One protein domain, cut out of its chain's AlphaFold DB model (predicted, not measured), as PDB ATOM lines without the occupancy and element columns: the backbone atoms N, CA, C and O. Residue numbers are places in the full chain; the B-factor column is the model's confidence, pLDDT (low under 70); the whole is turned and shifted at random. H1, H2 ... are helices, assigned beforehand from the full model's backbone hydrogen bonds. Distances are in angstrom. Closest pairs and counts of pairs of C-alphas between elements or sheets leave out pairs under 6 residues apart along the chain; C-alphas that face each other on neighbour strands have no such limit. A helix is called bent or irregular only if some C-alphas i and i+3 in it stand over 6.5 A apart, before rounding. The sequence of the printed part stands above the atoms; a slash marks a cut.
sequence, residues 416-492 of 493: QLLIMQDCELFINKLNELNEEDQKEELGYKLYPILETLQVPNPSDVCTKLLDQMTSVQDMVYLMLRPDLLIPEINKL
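What this domain is: This is residues 416 to 492 of the 493 residues of the protein "RRM domain-containing protein" of Conidiobolus coronatus (strain ATCC 28846 / CBS 209.66 / NRRL 28638) (UniProt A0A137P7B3). This is a compact cluster of five helices in which the long H2 and the shorter H4 run side by side through the middle, with H1 packing on H4 at one end and H5 lying at the other end. H3 folds back along H2, and H5 packs crosswise on H3. The printed part has 77 residues, with named helices in the order H1, H2, H3, H4, H5 and no named strand; the class is all helix. The radius of gyration of the C-alphas is 11.6 A, and the rounded outline spans 32 by 24 by 17 A.

Where its parts are: Begin at Gln 416 and pass to C-alpha 423 at (41.646, -20.510, 49.308), where H1, residues 423 to 431, begins. Next look for H2, residues 435 to 452, the longest helix, 25.6 A from C-alpha 435 at (46.846, -10.922, 34.754) to C-alpha 452. It has a kink of 33 degrees near residue 445; it is neither bent nor irregular, but only just: C-alphas 445 and 448 are 6.4 A apart. H3, residues 458 to 468, is 15.2 A long, and H4, residues 472 to 480, is 12.6 A long. H5, residues 482 to 492, runs 15.3 A to C-alpha 492 at (29.992, -21.779, 26.745).

How they stand to each other: Start at the hub, H2 and H4, which touch three other helices each. They touch each other the same way at a shallow tilt of 12 degrees, with Leu 446 and Met 479 their closest C-alphas, 6.6 A apart. H1 touches H4, closest at the C-alphas of Ile 427 and Gln 473, 6.5 A apart. H1 and H2 form a helical hairpin that only just touches, with 3 pairs of C-alphas within 8 A, through residues 438 to 441 of H2 alone. H2 and H3 form another helical hairpin, at a steep tilt of 43 degrees, and the C-alphas of Leu 450 and Pro 458 come closest, 5.5 A. H3 touches H5 about perpendicular, at 89 degrees, closest at the C-alphas of Val 461 and Leu 492, 6.3 A. H4 and H5 touch only at the corner, and only just, with 3 pairs of C-alphas within 8 A. H1 is apart from H3 and H5. The packing is part aligned, part crossed, a mix of shallow and larger tilts. In H1, H3 and H4 every O i to N i+4 pair is within hydrogen-bond range; in H2 it is 12 of 14 and in H5 4 of 7.

The domain as a whole: The two C-alphas farthest apart are those of Glu 432 and Pro 456, 32.1 A. The printed part has no cut, and the four links between helices are tight. Check the B-factor column at residues 416 to 421, which are under 70; the mean pLDDT of the printed part is 87.7.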
ATOM      1  N   GLN A 416      45.757 -32.450  45.637       44.44
ATOM      2  CA  GLN A 416      46.041 -31.111  45.113       44.44
ATOM      3  C   GLN A 416      44.834 -30.240  44.670       44.44
ATOM      4  O   GLN A 416      45.021 -29.038  44.483       44.44
ATOM      5  N   LEU A 417      43.649 -30.821  44.461       44.72
ATOM      6  CA  LEU A 417      42.383 -30.165  44.097       44.72
ATOM      7  C   LEU A 417      41.351 -30.205  45.240       44.72
ATOM      8  O   LEU A 417      40.534 -29.298  45.347       44.72
ATOM      9  N   LEU A 418      41.434 -31.194  46.144       46.53
ATOM     10  CA  LEU A 418      40.756 -31.159  47.452       46.53
ATOM     11  C   LEU A 418      41.402 -30.122  48.388       46.53
ATOM     12  O   LEU A 418      40.759 -29.598  49.297       46.53
ATOM     13  N   ILE A 419      42.677 -29.810  48.151       47.78
ATOM     14  CA  ILE A 419      43.466 -28.815  48.872       47.78
ATOM     15  C   ILE A 419      43.333 -27.468  48.156       47.78
ATOM     16  O   ILE A 419      44.250 -26.961  47.521       47.78
ATOM     17  N   MET A 420      42.177 -26.847  48.313       52.59
ATOM     18  CA  MET A 420      42.161 -25.404  48.537       52.59
ATOM     19  C   MET A 420      41.830 -25.137  50.008       52.59
ATOM     20  O   MET A 420      41.054 -24.245  50.329       52.59
ATOM     21  N   GLN A 421      42.415 -25.926  50.923       54.12
ATOM     22  CA  GLN A 421      42.300 -25.673  52.366       54.12
ATOM     23  C   GLN A 421      42.709 -24.233  52.718       54.12
ATOM     24  O   GLN A 421      42.137 -23.662  53.638       54.12
ATOM     25  N   ASP A 422      43.548 -23.609  51.883       70.00
ATOM     26  CA  ASP A 422      43.873 -22.190  51.948       70.00
ATOM     27  C   ASP A 422      43.477 -21.442  50.666       70.00
ATOM     28  O   ASP A 422      44.322 -20.920  49.933       70.00
ATOM     29  N   CYS A 423      42.172 -21.357  50.388       80.00
ATOM     30  CA  CYS A 423      41.646 -20.510  49.308       80.00
ATOM     31  C   CYS A 423      42.226 -19.092  49.360       80.00
ATOM     32  O   CYS A 423      42.556 -18.515  48.329       80.00
ATOM     33  N   GLU A 424      42.394 -18.554  50.567       77.31
ATOM     34  CA  GLU A 424      42.980 -17.237  50.793       77.31
ATOM     35  C   GLU A 424      44.459 -17.172  50.414       77.31
ATOM     36  O   GLU A 424      44.849 -16.215  49.756       77.31
ATOM     37  N   LEU A 425      45.279 -18.177  50.749       80.00
ATOM     38  CA  LEU A 425      46.684 -18.187  50.323       80.00
ATOM     39  C   LEU A 425      46.797 -18.288  48.805       80.00
ATOM     40  O   LEU A 425      47.635 -17.610  48.218       80.00
ATOM     41  N   PHE A 426      45.939 -19.087  48.165       88.12
ATOM     42  CA  PHE A 426      45.923 -19.176  46.708       88.12
ATOM     43  C   PHE A 426      45.486 -17.858  46.063       88.12
ATOM     44  O   PHE A 426      46.154 -17.378  45.154       88.12
ATOM     45  N   ILE A 427      44.425 -17.223  46.570       90.62
ATOM     46  CA  ILE A 427      43.976 -15.903  46.105       90.62
ATOM     47  C   ILE A 427      45.068 -14.849  46.321       90.62
ATOM     48  O   ILE A 427      45.315 -14.047  45.426       90.62
ATOM     49  N   ASN A 428      45.743 -14.851  47.473       87.38
ATOM     50  CA  ASN A 428      46.836 -13.922  47.757       87.38
ATOM     51  C   ASN A 428      48.010 -14.142  46.800       87.38
ATOM     52  O   ASN A 428      48.477 -13.178  46.205       87.38
ATOM     53  N   LYS A 429      48.404 -15.402  46.567       93.12
ATOM     54  CA  LYS A 429      49.424 -15.763  45.574       93.12
ATOM     55  C   LYS A 429      49.038 -15.264  44.180       93.12
ATOM     56  O   LYS A 429      49.869 -14.685  43.496       93.12
ATOM     57  N   LEU A 430      47.788 -15.455  43.760       94.56
ATOM     58  CA  LEU A 430      47.318 -14.975  42.460       94.56
ATOM     59  C   LEU A 430      47.327 -13.443  42.380       94.56
ATOM     60  O   LEU A 430      47.755 -12.895  41.374       94.56
ATOM     61  N   ASN A 431      46.925 -12.739  43.440       93.69
ATOM     62  CA  ASN A 431      46.930 -11.272  43.468       93.69
ATOM     63  C   ASN A 431      48.340 -10.658  43.373       93.69
ATOM     64  O   ASN A 431      48.458  -9.479  43.043       93.69
ATOM     65  N   GLU A 432      49.395 -11.425  43.662       95.69
ATOM     66  CA  GLU A 432      50.796 -11.012  43.483       95.69
ATOM     67  C   GLU A 432      51.296 -11.175  42.036       95.69
ATOM     68  O   GLU A 432      52.320 -10.598  41.669       95.69
ATOM     69  N   LEU A 433      50.580 -11.945  41.213       95.75
ATOM     70  CA  LEU A 433      50.908 -12.208  39.815       95.75
ATOM     71  C   LEU A 433      50.260 -11.175  38.882       95.75
ATOM     72  O   LEU A 433      49.272 -10.524  39.233       95.75
ATOM     73  N   ASN A 434      50.809 -11.024  37.675       96.75
ATOM     74  CA  ASN A 434      50.156 -10.241  36.623       96.75
ATOM     75  C   ASN A 434      48.937 -11.001  36.053       96.75
ATOM     76  O   ASN A 434      48.743 -12.179  36.336       96.75
ATOM     77  N   GLU A 435      48.097 -10.333  35.261       95.50
ATOM     78  CA  GLU A 435      46.846 -10.922  34.754       95.50
ATOM     79  C   GLU A 435      47.066 -12.170  33.875       95.50
ATOM     80  O   GLU A 435      46.266 -13.104  33.915       95.50
ATOM     81  N   GLU A 436      48.157 -12.213  33.110       95.75
ATOM     82  CA  GLU A 436      48.492 -13.343  32.236       95.75
ATOM     83  C   GLU A 436      48.891 -14.572  33.069       95.75
ATOM     84  O   GLU A 436      48.290 -15.638  32.925       95.75
ATOM     85  N   ASP A 437      49.785 -14.380  34.039       96.19
ATOM     86  CA  ASP A 437      50.224 -15.408  34.988       96.19
ATOM     87  C   ASP A 437      49.066 -15.884  35.893       96.19
ATOM     88  O   ASP A 437      48.977 -17.062  36.246       96.19
ATOM     89  N   GLN A 438      48.141 -14.986  36.262       95.81
ATOM     90  CA  GLN A 438      46.922 -15.341  36.998       95.81
ATOM     91  C   GLN A 438      46.044 -16.297  36.192       95.81
ATOM     92  O   GLN A 438      45.573 -17.302  36.733       95.81
ATOM     93  N   LYS A 439      45.805 -15.983  34.912       96.00
ATOM     94  CA  LYS A 439      45.017 -16.831  34.011       96.00
ATOM     95  C   LYS A 439      45.703 -18.170  33.773       96.00
ATOM     96  O   LYS A 439      45.013 -19.187  33.760       96.00
ATOM     97  N   GLU A 440      47.025 -18.192  33.634       95.75
ATOM     98  CA  GLU A 440      47.790 -19.432  33.486       95.75
ATOM     99  C   GLU A 440      47.652 -20.330  34.727       95.75
ATOM    100  O   GLU A 440      47.245 -21.489  34.610       95.75
ATOM    101  N   GLU A 441      47.894 -19.792  35.926       94.56
ATOM    102  CA  GLU A 441      47.813 -20.550  37.182       94.56
ATOM    103  C   GLU A 441      46.371 -21.015  37.475       94.56
ATOM    104  O   GLU A 441      46.146 -22.153  37.904       94.56
ATOM    105  N   LEU A 442      45.368 -20.168  37.205       95.25
ATOM    106  CA  LEU A 442      43.954 -20.547  37.292       95.25
ATOM    107  C   LEU A 442      43.595 -21.619  36.266       95.25
ATOM    108  O   LEU A 442      42.917 -22.581  36.618       95.25
ATOM    109  N   GLY A 443      44.063 -21.491  35.026       95.88
ATOM    110  CA  GLY A 443      43.835 -22.464  33.961       95.88
ATOM    111  C   GLY A 443      44.422 -23.828  34.292       95.88
ATOM    112  O   GLY A 443      43.736 -24.840  34.147       95.88
ATOM    113  N   TYR A 444      45.635 -23.857  34.848       93.56
ATOM    114  CA  TYR A 444      46.281 -25.084  35.315       93.56
ATOM    115  C   TYR A 444      45.447 -25.816  36.378       93.56
ATOM    116  O   TYR A 444      45.405 -27.048  36.411       93.56
ATOM    117  N   LYS A 445      44.750 -25.072  37.245       92.00
ATOM    118  CA  LYS A 445      43.874 -25.636  38.282       92.00
ATOM    119  C   LYS A 445      42.459 -25.941  37.790       92.00
ATOM    120  O   LYS A 445      41.860 -26.907  38.254       92.00
ATOM    121  N   LEU A 446      41.921 -25.145  36.871       93.81
ATOM    122  CA  LEU A 446      40.571 -25.295  36.331       93.81
ATOM    123  C   LEU A 446      40.490 -26.445  35.325       93.81
ATOM    124  O   LEU A 446      39.524 -27.205  35.347       93.81
ATOM    125  N   TYR A 447      41.496 -26.602  34.464       94.88
ATOM    126  CA  TYR A 447      41.474 -27.587  33.385       94.88
ATOM    127  C   TYR A 447      41.211 -29.024  33.873       94.88
ATOM    128  O   TYR A 447      40.286 -29.649  33.350       94.88
ATOM    129  N   PRO A 448      41.900 -29.544  34.913       88.31
ATOM    130  CA  PRO A 448      41.622 -30.887  35.414       88.31
ATOM    131  C   PRO A 448      40.198 -31.042  35.967       88.31
ATOM    132  O   PRO A 448      39.631 -32.129  35.886       88.31
ATOM    133  N   ILE A 449      39.599 -29.969  36.506       88.56
ATOM    134  CA  ILE A 449      38.197 -29.968  36.959       88.56
ATOM    135  C   ILE A 449      37.271 -30.131  35.751       88.56
ATOM    136  O   ILE A 449      36.352 -30.945  35.785       88.56
ATOM    137  N   LEU A 450      37.524 -29.405  34.660       93.19
ATOM    138  CA  LEU A 450      36.724 -29.501  33.436       93.19
ATOM    139  C   LEU A 450      36.863 -30.868  32.753       93.19
ATOM    140  O   LEU A 450      35.869 -31.429  32.291       93.19
ATOM    141  N   GLU A 451      38.074 -31.423  32.724       90.81
ATOM    142  CA  GLU A 451      38.334 -32.767  32.199       90.81
ATOM    143  C   GLU A 451      37.613 -33.832  33.034       90.81
ATOM    144  O   GLU A 451      36.919 -34.699  32.497       90.81
ATOM    145  N   THR A 452      37.682 -33.694  34.359       82.31
ATOM    146  CA  THR A 452      36.959 -34.530  35.325       82.31
ATOM    147  C   THR A 452      35.448 -34.494  35.094       82.31
ATOM    148  O   THR A 452      34.792 -35.534  35.089       82.31
ATOM    149  N   LEU A 453      34.893 -33.305  34.852       84.19
ATOM    150  CA  LEU A 453      33.473 -33.106  34.556       84.19
ATOM    151  C   LEU A 453      33.068 -33.584  33.148       84.19
ATOM    152  O   LEU A 453      31.892 -33.484  32.797       84.19
ATOM    153  N   GLN A 454      34.004 -34.126  32.359       89.06
ATOM    154  CA  GLN A 454      33.797 -34.604  30.986       89.06
ATOM    155  C   GLN A 454      33.224 -33.522  30.062       89.06
ATOM    156  O   GLN A 454      32.381 -33.791  29.200       89.06
ATOM    157  N   VAL A 455      33.674 -32.281  30.243       90.50
ATOM    158  CA  VAL A 455      33.264 -31.158  29.399       90.50
ATOM    159  C   VAL A 455      33.826 -31.355  27.987       90.50
ATOM    160  O   VAL A 455      35.021 -31.629  27.849       90.50
ATOM    161  N   PRO A 456      33.019 -31.219  26.917       88.88
ATOM    162  CA  PRO A 456      33.534 -31.287  25.555       88.88
ATOM    163  C   PRO A 456      34.499 -30.122  25.296       88.88
ATOM    164  O   PRO A 456      34.154 -28.965  25.523       88.88
ATOM    165  N   ASN A 457      35.698 -30.429  24.796       95.75
ATOM    166  CA  ASN A 457      36.781 -29.464  24.554       95.75
ATOM    167  C   ASN A 457      37.141 -28.633  25.808       95.75
ATOM    168  O   ASN A 457      36.997 -27.407  25.805       95.75
ATOM    169  N   PRO A 458      37.650 -29.270  26.881       95.19
ATOM    170  CA  PRO A 458      37.888 -28.600  28.161       95.19
ATOM    171  C   PRO A 458      38.874 -27.429  28.042       95.19
ATOM    172  O   PRO A 458      38.723 -26.444  28.753       95.19
ATOM    173  N   SER A 459      39.826 -27.482  27.102       97.12
ATOM    174  CA  SER A 459      40.774 -26.386  26.830       97.12
ATOM    175  C   SER A 459      40.076 -25.105  26.359       97.12
ATOM    176  O   SER A 459      40.366 -24.013  26.852       97.12
ATOM    177  N   ASP A 460      39.131 -25.233  25.426       97.38
ATOM    178  CA  ASP A 460      38.410 -24.089  24.864       97.38
ATOM    179  C   ASP A 460      37.468 -23.487  25.906       97.38
ATOM    180  O   ASP A 460      37.395 -22.268  26.056       97.38
ATOM    181  N   VAL A 461      36.769 -24.339  26.666       97.12
ATOM    182  CA  VAL A 461      35.884 -23.893  27.752       97.12
ATOM    183  C   VAL A 461      36.681 -23.231  28.873       97.12
ATOM    184  O   VAL A 461      36.259 -22.188  29.365       97.12
ATOM    185  N   CYS A 462      37.847 -23.775  29.236       97.31
ATOM    186  CA  CYS A 462      38.758 -23.174  30.212       97.31
ATOM    187  C   CYS A 462      39.132 -21.749  29.802       97.31
ATOM    188  O   CYS A 462      38.960 -20.817  30.581       97.31
ATOM    189  N   THR A 463      39.572 -21.574  28.554       97.38
ATOM    190  CA  THR A 463      39.970 -20.265  28.018       97.38
ATOM    191  C   THR A 463      38.794 -19.287  28.033       97.38
ATOM    192  O   THR A 463      38.911 -18.184  28.561       97.38
ATOM    193  N   LYS A 464      37.615 -19.716  27.561       97.56
ATOM    194  CA  LYS A 464      36.400 -18.886  27.570       97.56
ATOM    195  C   LYS A 464      35.954 -18.487  28.981       97.56
ATOM    196  O   LYS A 464      35.537 -17.348  29.166       97.56
ATOM    197  N   LEU A 465      36.027 -19.393  29.962       96.56
ATOM    198  CA  LEU A 465      35.698 -19.087  31.361       96.56
ATOM    199  C   LEU A 465      36.650 -18.031  31.929       96.56
ATOM    200  O   LEU A 465      36.195 -17.056  32.524       96.56
ATOM    201  N   LEU A 466      37.955 -18.201  31.705       96.75
ATOM    202  CA  LEU A 466      38.977 -17.264  32.176       96.75
ATOM    203  C   LEU A 466      38.874 -15.891  31.501       96.75
ATOM    204  O   LEU A 466      39.158 -14.882  32.138       96.75
ATOM    205  N   ASP A 467      38.439 -15.837  30.241       96.38
ATOM    206  CA  ASP A 467      38.247 -14.579  29.514       96.38
ATOM    207  C   ASP A 467      36.954 -13.843  29.882       96.38
ATOM    208  O   ASP A 467      36.890 -12.619  29.765       96.38
ATOM    209  N   GLN A 468      35.917 -14.557  30.333       95.06
ATOM    210  CA  GLN A 468      34.660 -13.943  30.776       95.06
ATOM    211  C   GLN A 468      34.713 -13.407  32.210       95.06
ATOM    212  O   GLN A 468      33.913 -12.542  32.575       95.06
ATOM    213  N   MET A 469      35.627 -13.915  33.034       86.50
ATOM    214  CA  MET A 469      35.702 -13.571  34.450       86.50
ATOM    215  C   MET A 469      36.501 -12.289  34.669       86.50
ATOM    216  O   MET A 469      37.686 -12.207  34.369       86.50
ATOM    217  N   THR A 470      35.859 -11.289  35.272       88.69
ATOM    218  CA  THR A 470      36.494 -10.004  35.609       88.69
ATOM    219  C   THR A 470      37.307 -10.054  36.902       88.69
ATOM    220  O   THR A 470      37.984  -9.084  37.240       88.69
ATOM    221  N   SER A 471      37.236 -11.151  37.662       93.62
ATOM    222  CA  SER A 471      37.911 -11.268  38.950       93.62
ATOM    223  C   SER A 471      38.402 -12.680  39.239       93.62
ATOM    224  O   SER A 471      37.632 -13.639  39.232       93.62
ATOM    225  N   VAL A 472      39.675 -12.768  39.631       91.69
ATOM    226  CA  VAL A 472      40.328 -13.982  40.142       91.69
ATOM    227  C   VAL A 472      39.518 -14.659  41.248       91.69
ATOM    228  O   VAL A 472      39.348 -15.874  41.245       91.69
ATOM    229  N   GLN A 473      38.993 -13.876  42.191       89.44
ATOM    230  CA  GLN A 473      38.251 -14.393  43.344       89.44
ATOM    231  C   GLN A 473      36.965 -15.105  42.923       89.44
ATOM    232  O   GLN A 473      36.622 -16.134  43.499       89.44
ATOM    233  N   ASP A 474      36.285 -14.581  41.902       90.56
ATOM    234  CA  ASP A 474      35.033 -15.155  41.412       90.56
ATOM    235  C   ASP A 474      35.315 -16.470  40.672       90.56
ATOM    236  O   ASP A 474      34.591 -17.446  40.864       90.56
ATOM    237  N   MET A 475      36.423 -16.542  39.925       94.56
ATOM    238  CA  MET A 475      36.877 -17.770  39.263       94.56
ATOM    239  C   MET A 475      37.271 -18.856  40.272       94.56
ATOM    240  O   MET A 475      36.813 -19.993  40.165       94.56
ATOM    241  N   VAL A 476      38.065 -18.505  41.290       92.31
ATOM    242  CA  VAL A 476      38.416 -19.421  42.387       92.31
ATOM    243  C   VAL A 476      37.158 -19.922  43.091       92.31
ATOM    244  O   VAL A 476      37.013 -21.117  43.334       92.31
ATOM    245  N   TYR A 477      36.214 -19.028  43.386       86.69
ATOM    246  CA  TYR A 477      34.951 -19.400  44.012       86.69
ATOM    247  C   TYR A 477      34.127 -20.351  43.137       86.69
ATOM    248  O   TYR A 477      33.581 -21.334  43.643       86.69
ATOM    249  N   LEU A 478      34.078 -20.100  41.828       90.50
ATOM    250  CA  LEU A 478      33.399 -20.969  40.875       90.50
ATOM    251  C   LEU A 478      34.031 -22.369  40.855       90.50
ATOM    252  O   LEU A 478      33.317 -23.365  40.897       90.50
ATOM    253  N   MET A 479      35.363 -22.457  40.888       91.31
ATOM    254  CA  MET A 479      36.092 -23.732  40.948       91.31
ATOM    255  C   MET A 479      35.786 -24.544  42.214       91.31
ATOM    256  O   MET A 479      35.780 -25.771  42.169       91.31
ATOM    257  N   LEU A 480      35.497 -23.873  43.331       83.94
ATOM    258  CA  LEU A 480      35.124 -24.509  44.600       83.94
ATOM    259  C   LEU A 480      33.655 -24.950  44.650       83.94
ATOM    260  O   LEU A 480      33.252 -25.655  45.576       83.94
ATOM    261  N   ARG A 481      32.836 -24.510  43.687       80.50
ATOM    262  CA  ARG A 481      31.384 -24.709  43.661       80.50
ATOM    263  C   ARG A 481      30.951 -25.328  42.334       80.50
ATOM    264  O   ARG A 481      30.478 -24.613  41.449       80.50
ATOM    265  N   PRO A 482      31.052 -26.665  42.190       78.12
ATOM    266  CA  PRO A 482      30.629 -27.366  40.979       78.12
ATOM    267  C   PRO A 482      29.180 -27.058  40.575       78.12
ATOM    268  O   PRO A 482      28.874 -26.958  39.390       78.12
ATOM    269  N   ASP A 483      28.304 -26.848  41.561       73.81
ATOM    270  CA  ASP A 483      26.902 -26.468  41.368       73.81
ATOM    271  C   ASP A 483      26.731 -25.125  40.641       73.81
ATOM    272  O   ASP A 483      25.750 -24.939  39.923       73.81
ATOM    273  N   LEU A 484      27.693 -24.211  40.790       84.38
ATOM    274  CA  LEU A 484      27.722 -22.919  40.103       84.38
ATOM    275  C   LEU A 484      28.558 -22.970  38.816       84.38
ATOM    276  O   LEU A 484      28.216 -22.305  37.841       84.38
ATOM    277  N   LEU A 485      29.612 -23.790  38.786       91.19
ATOM    278  CA  LEU A 485      30.490 -23.963  37.629       91.19
ATOM    279  C   LEU A 485      29.780 -24.625  36.441       91.19
ATOM    280  O   LEU A 485      29.942 -24.178  35.307       91.19
ATOM    281  N   ILE A 486      28.972 -25.663  36.684       88.00
ATOM    282  CA  ILE A 486      28.269 -26.408  35.625       88.00
ATOM    283  C   ILE A 486      27.345 -25.498  34.788       88.00
ATOM    284  O   ILE A 486      27.429 -25.546  33.559       88.00
ATOM    285  N   PRO A 487      26.488 -24.643  35.385       87.75
ATOM    286  CA  PRO A 487      25.708 -23.665  34.632       87.75
ATOM    287  C   PRO A 487      26.545 -22.737  33.745       87.75
ATOM    288  O   PRO A 487      26.118 -22.451  32.630       87.75
ATOM    289  N   GLU A 488      27.711 -22.275  34.205       94.12
ATOM    290  CA  GLU A 488      28.585 -21.405  33.403       94.12
ATOM    291  C   GLU A 488      29.245 -22.163  32.249       94.12
ATOM    292  O   GLU A 488      29.272 -21.663  31.126       94.12
ATOM    293  N   ILE A 489      29.684 -23.405  32.480       94.06
ATOM    294  CA  ILE A 489      30.179 -24.291  31.416       94.06
ATOM    295  C   ILE A 489      29.116 -24.460  30.324       94.06
ATOM    296  O   ILE A 489      29.412 -24.280  29.145       94.06
ATOM    297  N   ASN A 490      27.869 -24.735  30.714       89.00
ATOM    298  CA  ASN A 490      26.768 -24.967  29.776       89.00
ATOM    299  C   ASN A 490      26.403 -23.737  28.930       89.00
ATOM    300  O   ASN A 490      25.752 -23.884  27.901       89.00
ATOM    301  N   LYS A 491      26.777 -22.519  29.346       93.19
ATOM    302  CA  LYS A 491      26.605 -21.309  28.520       93.19
ATOM    303  C   LYS A 491      27.672 -21.189  27.427       93.19
ATOM    304  O   LYS A 491      27.497 -20.409  26.493       93.19
ATOM    305  N   LEU A 492      28.794 -21.894  27.582       93.19
ATOM    306  CA  LEU A 492      29.992 -21.779  26.745       93.19
ATOM    307  C   LEU A 492      30.153 -22.916  25.735       93.19
ATOM    308  O   LEU A 492      30.850 -22.730  24.724       93.19
TER     309      LEU A 492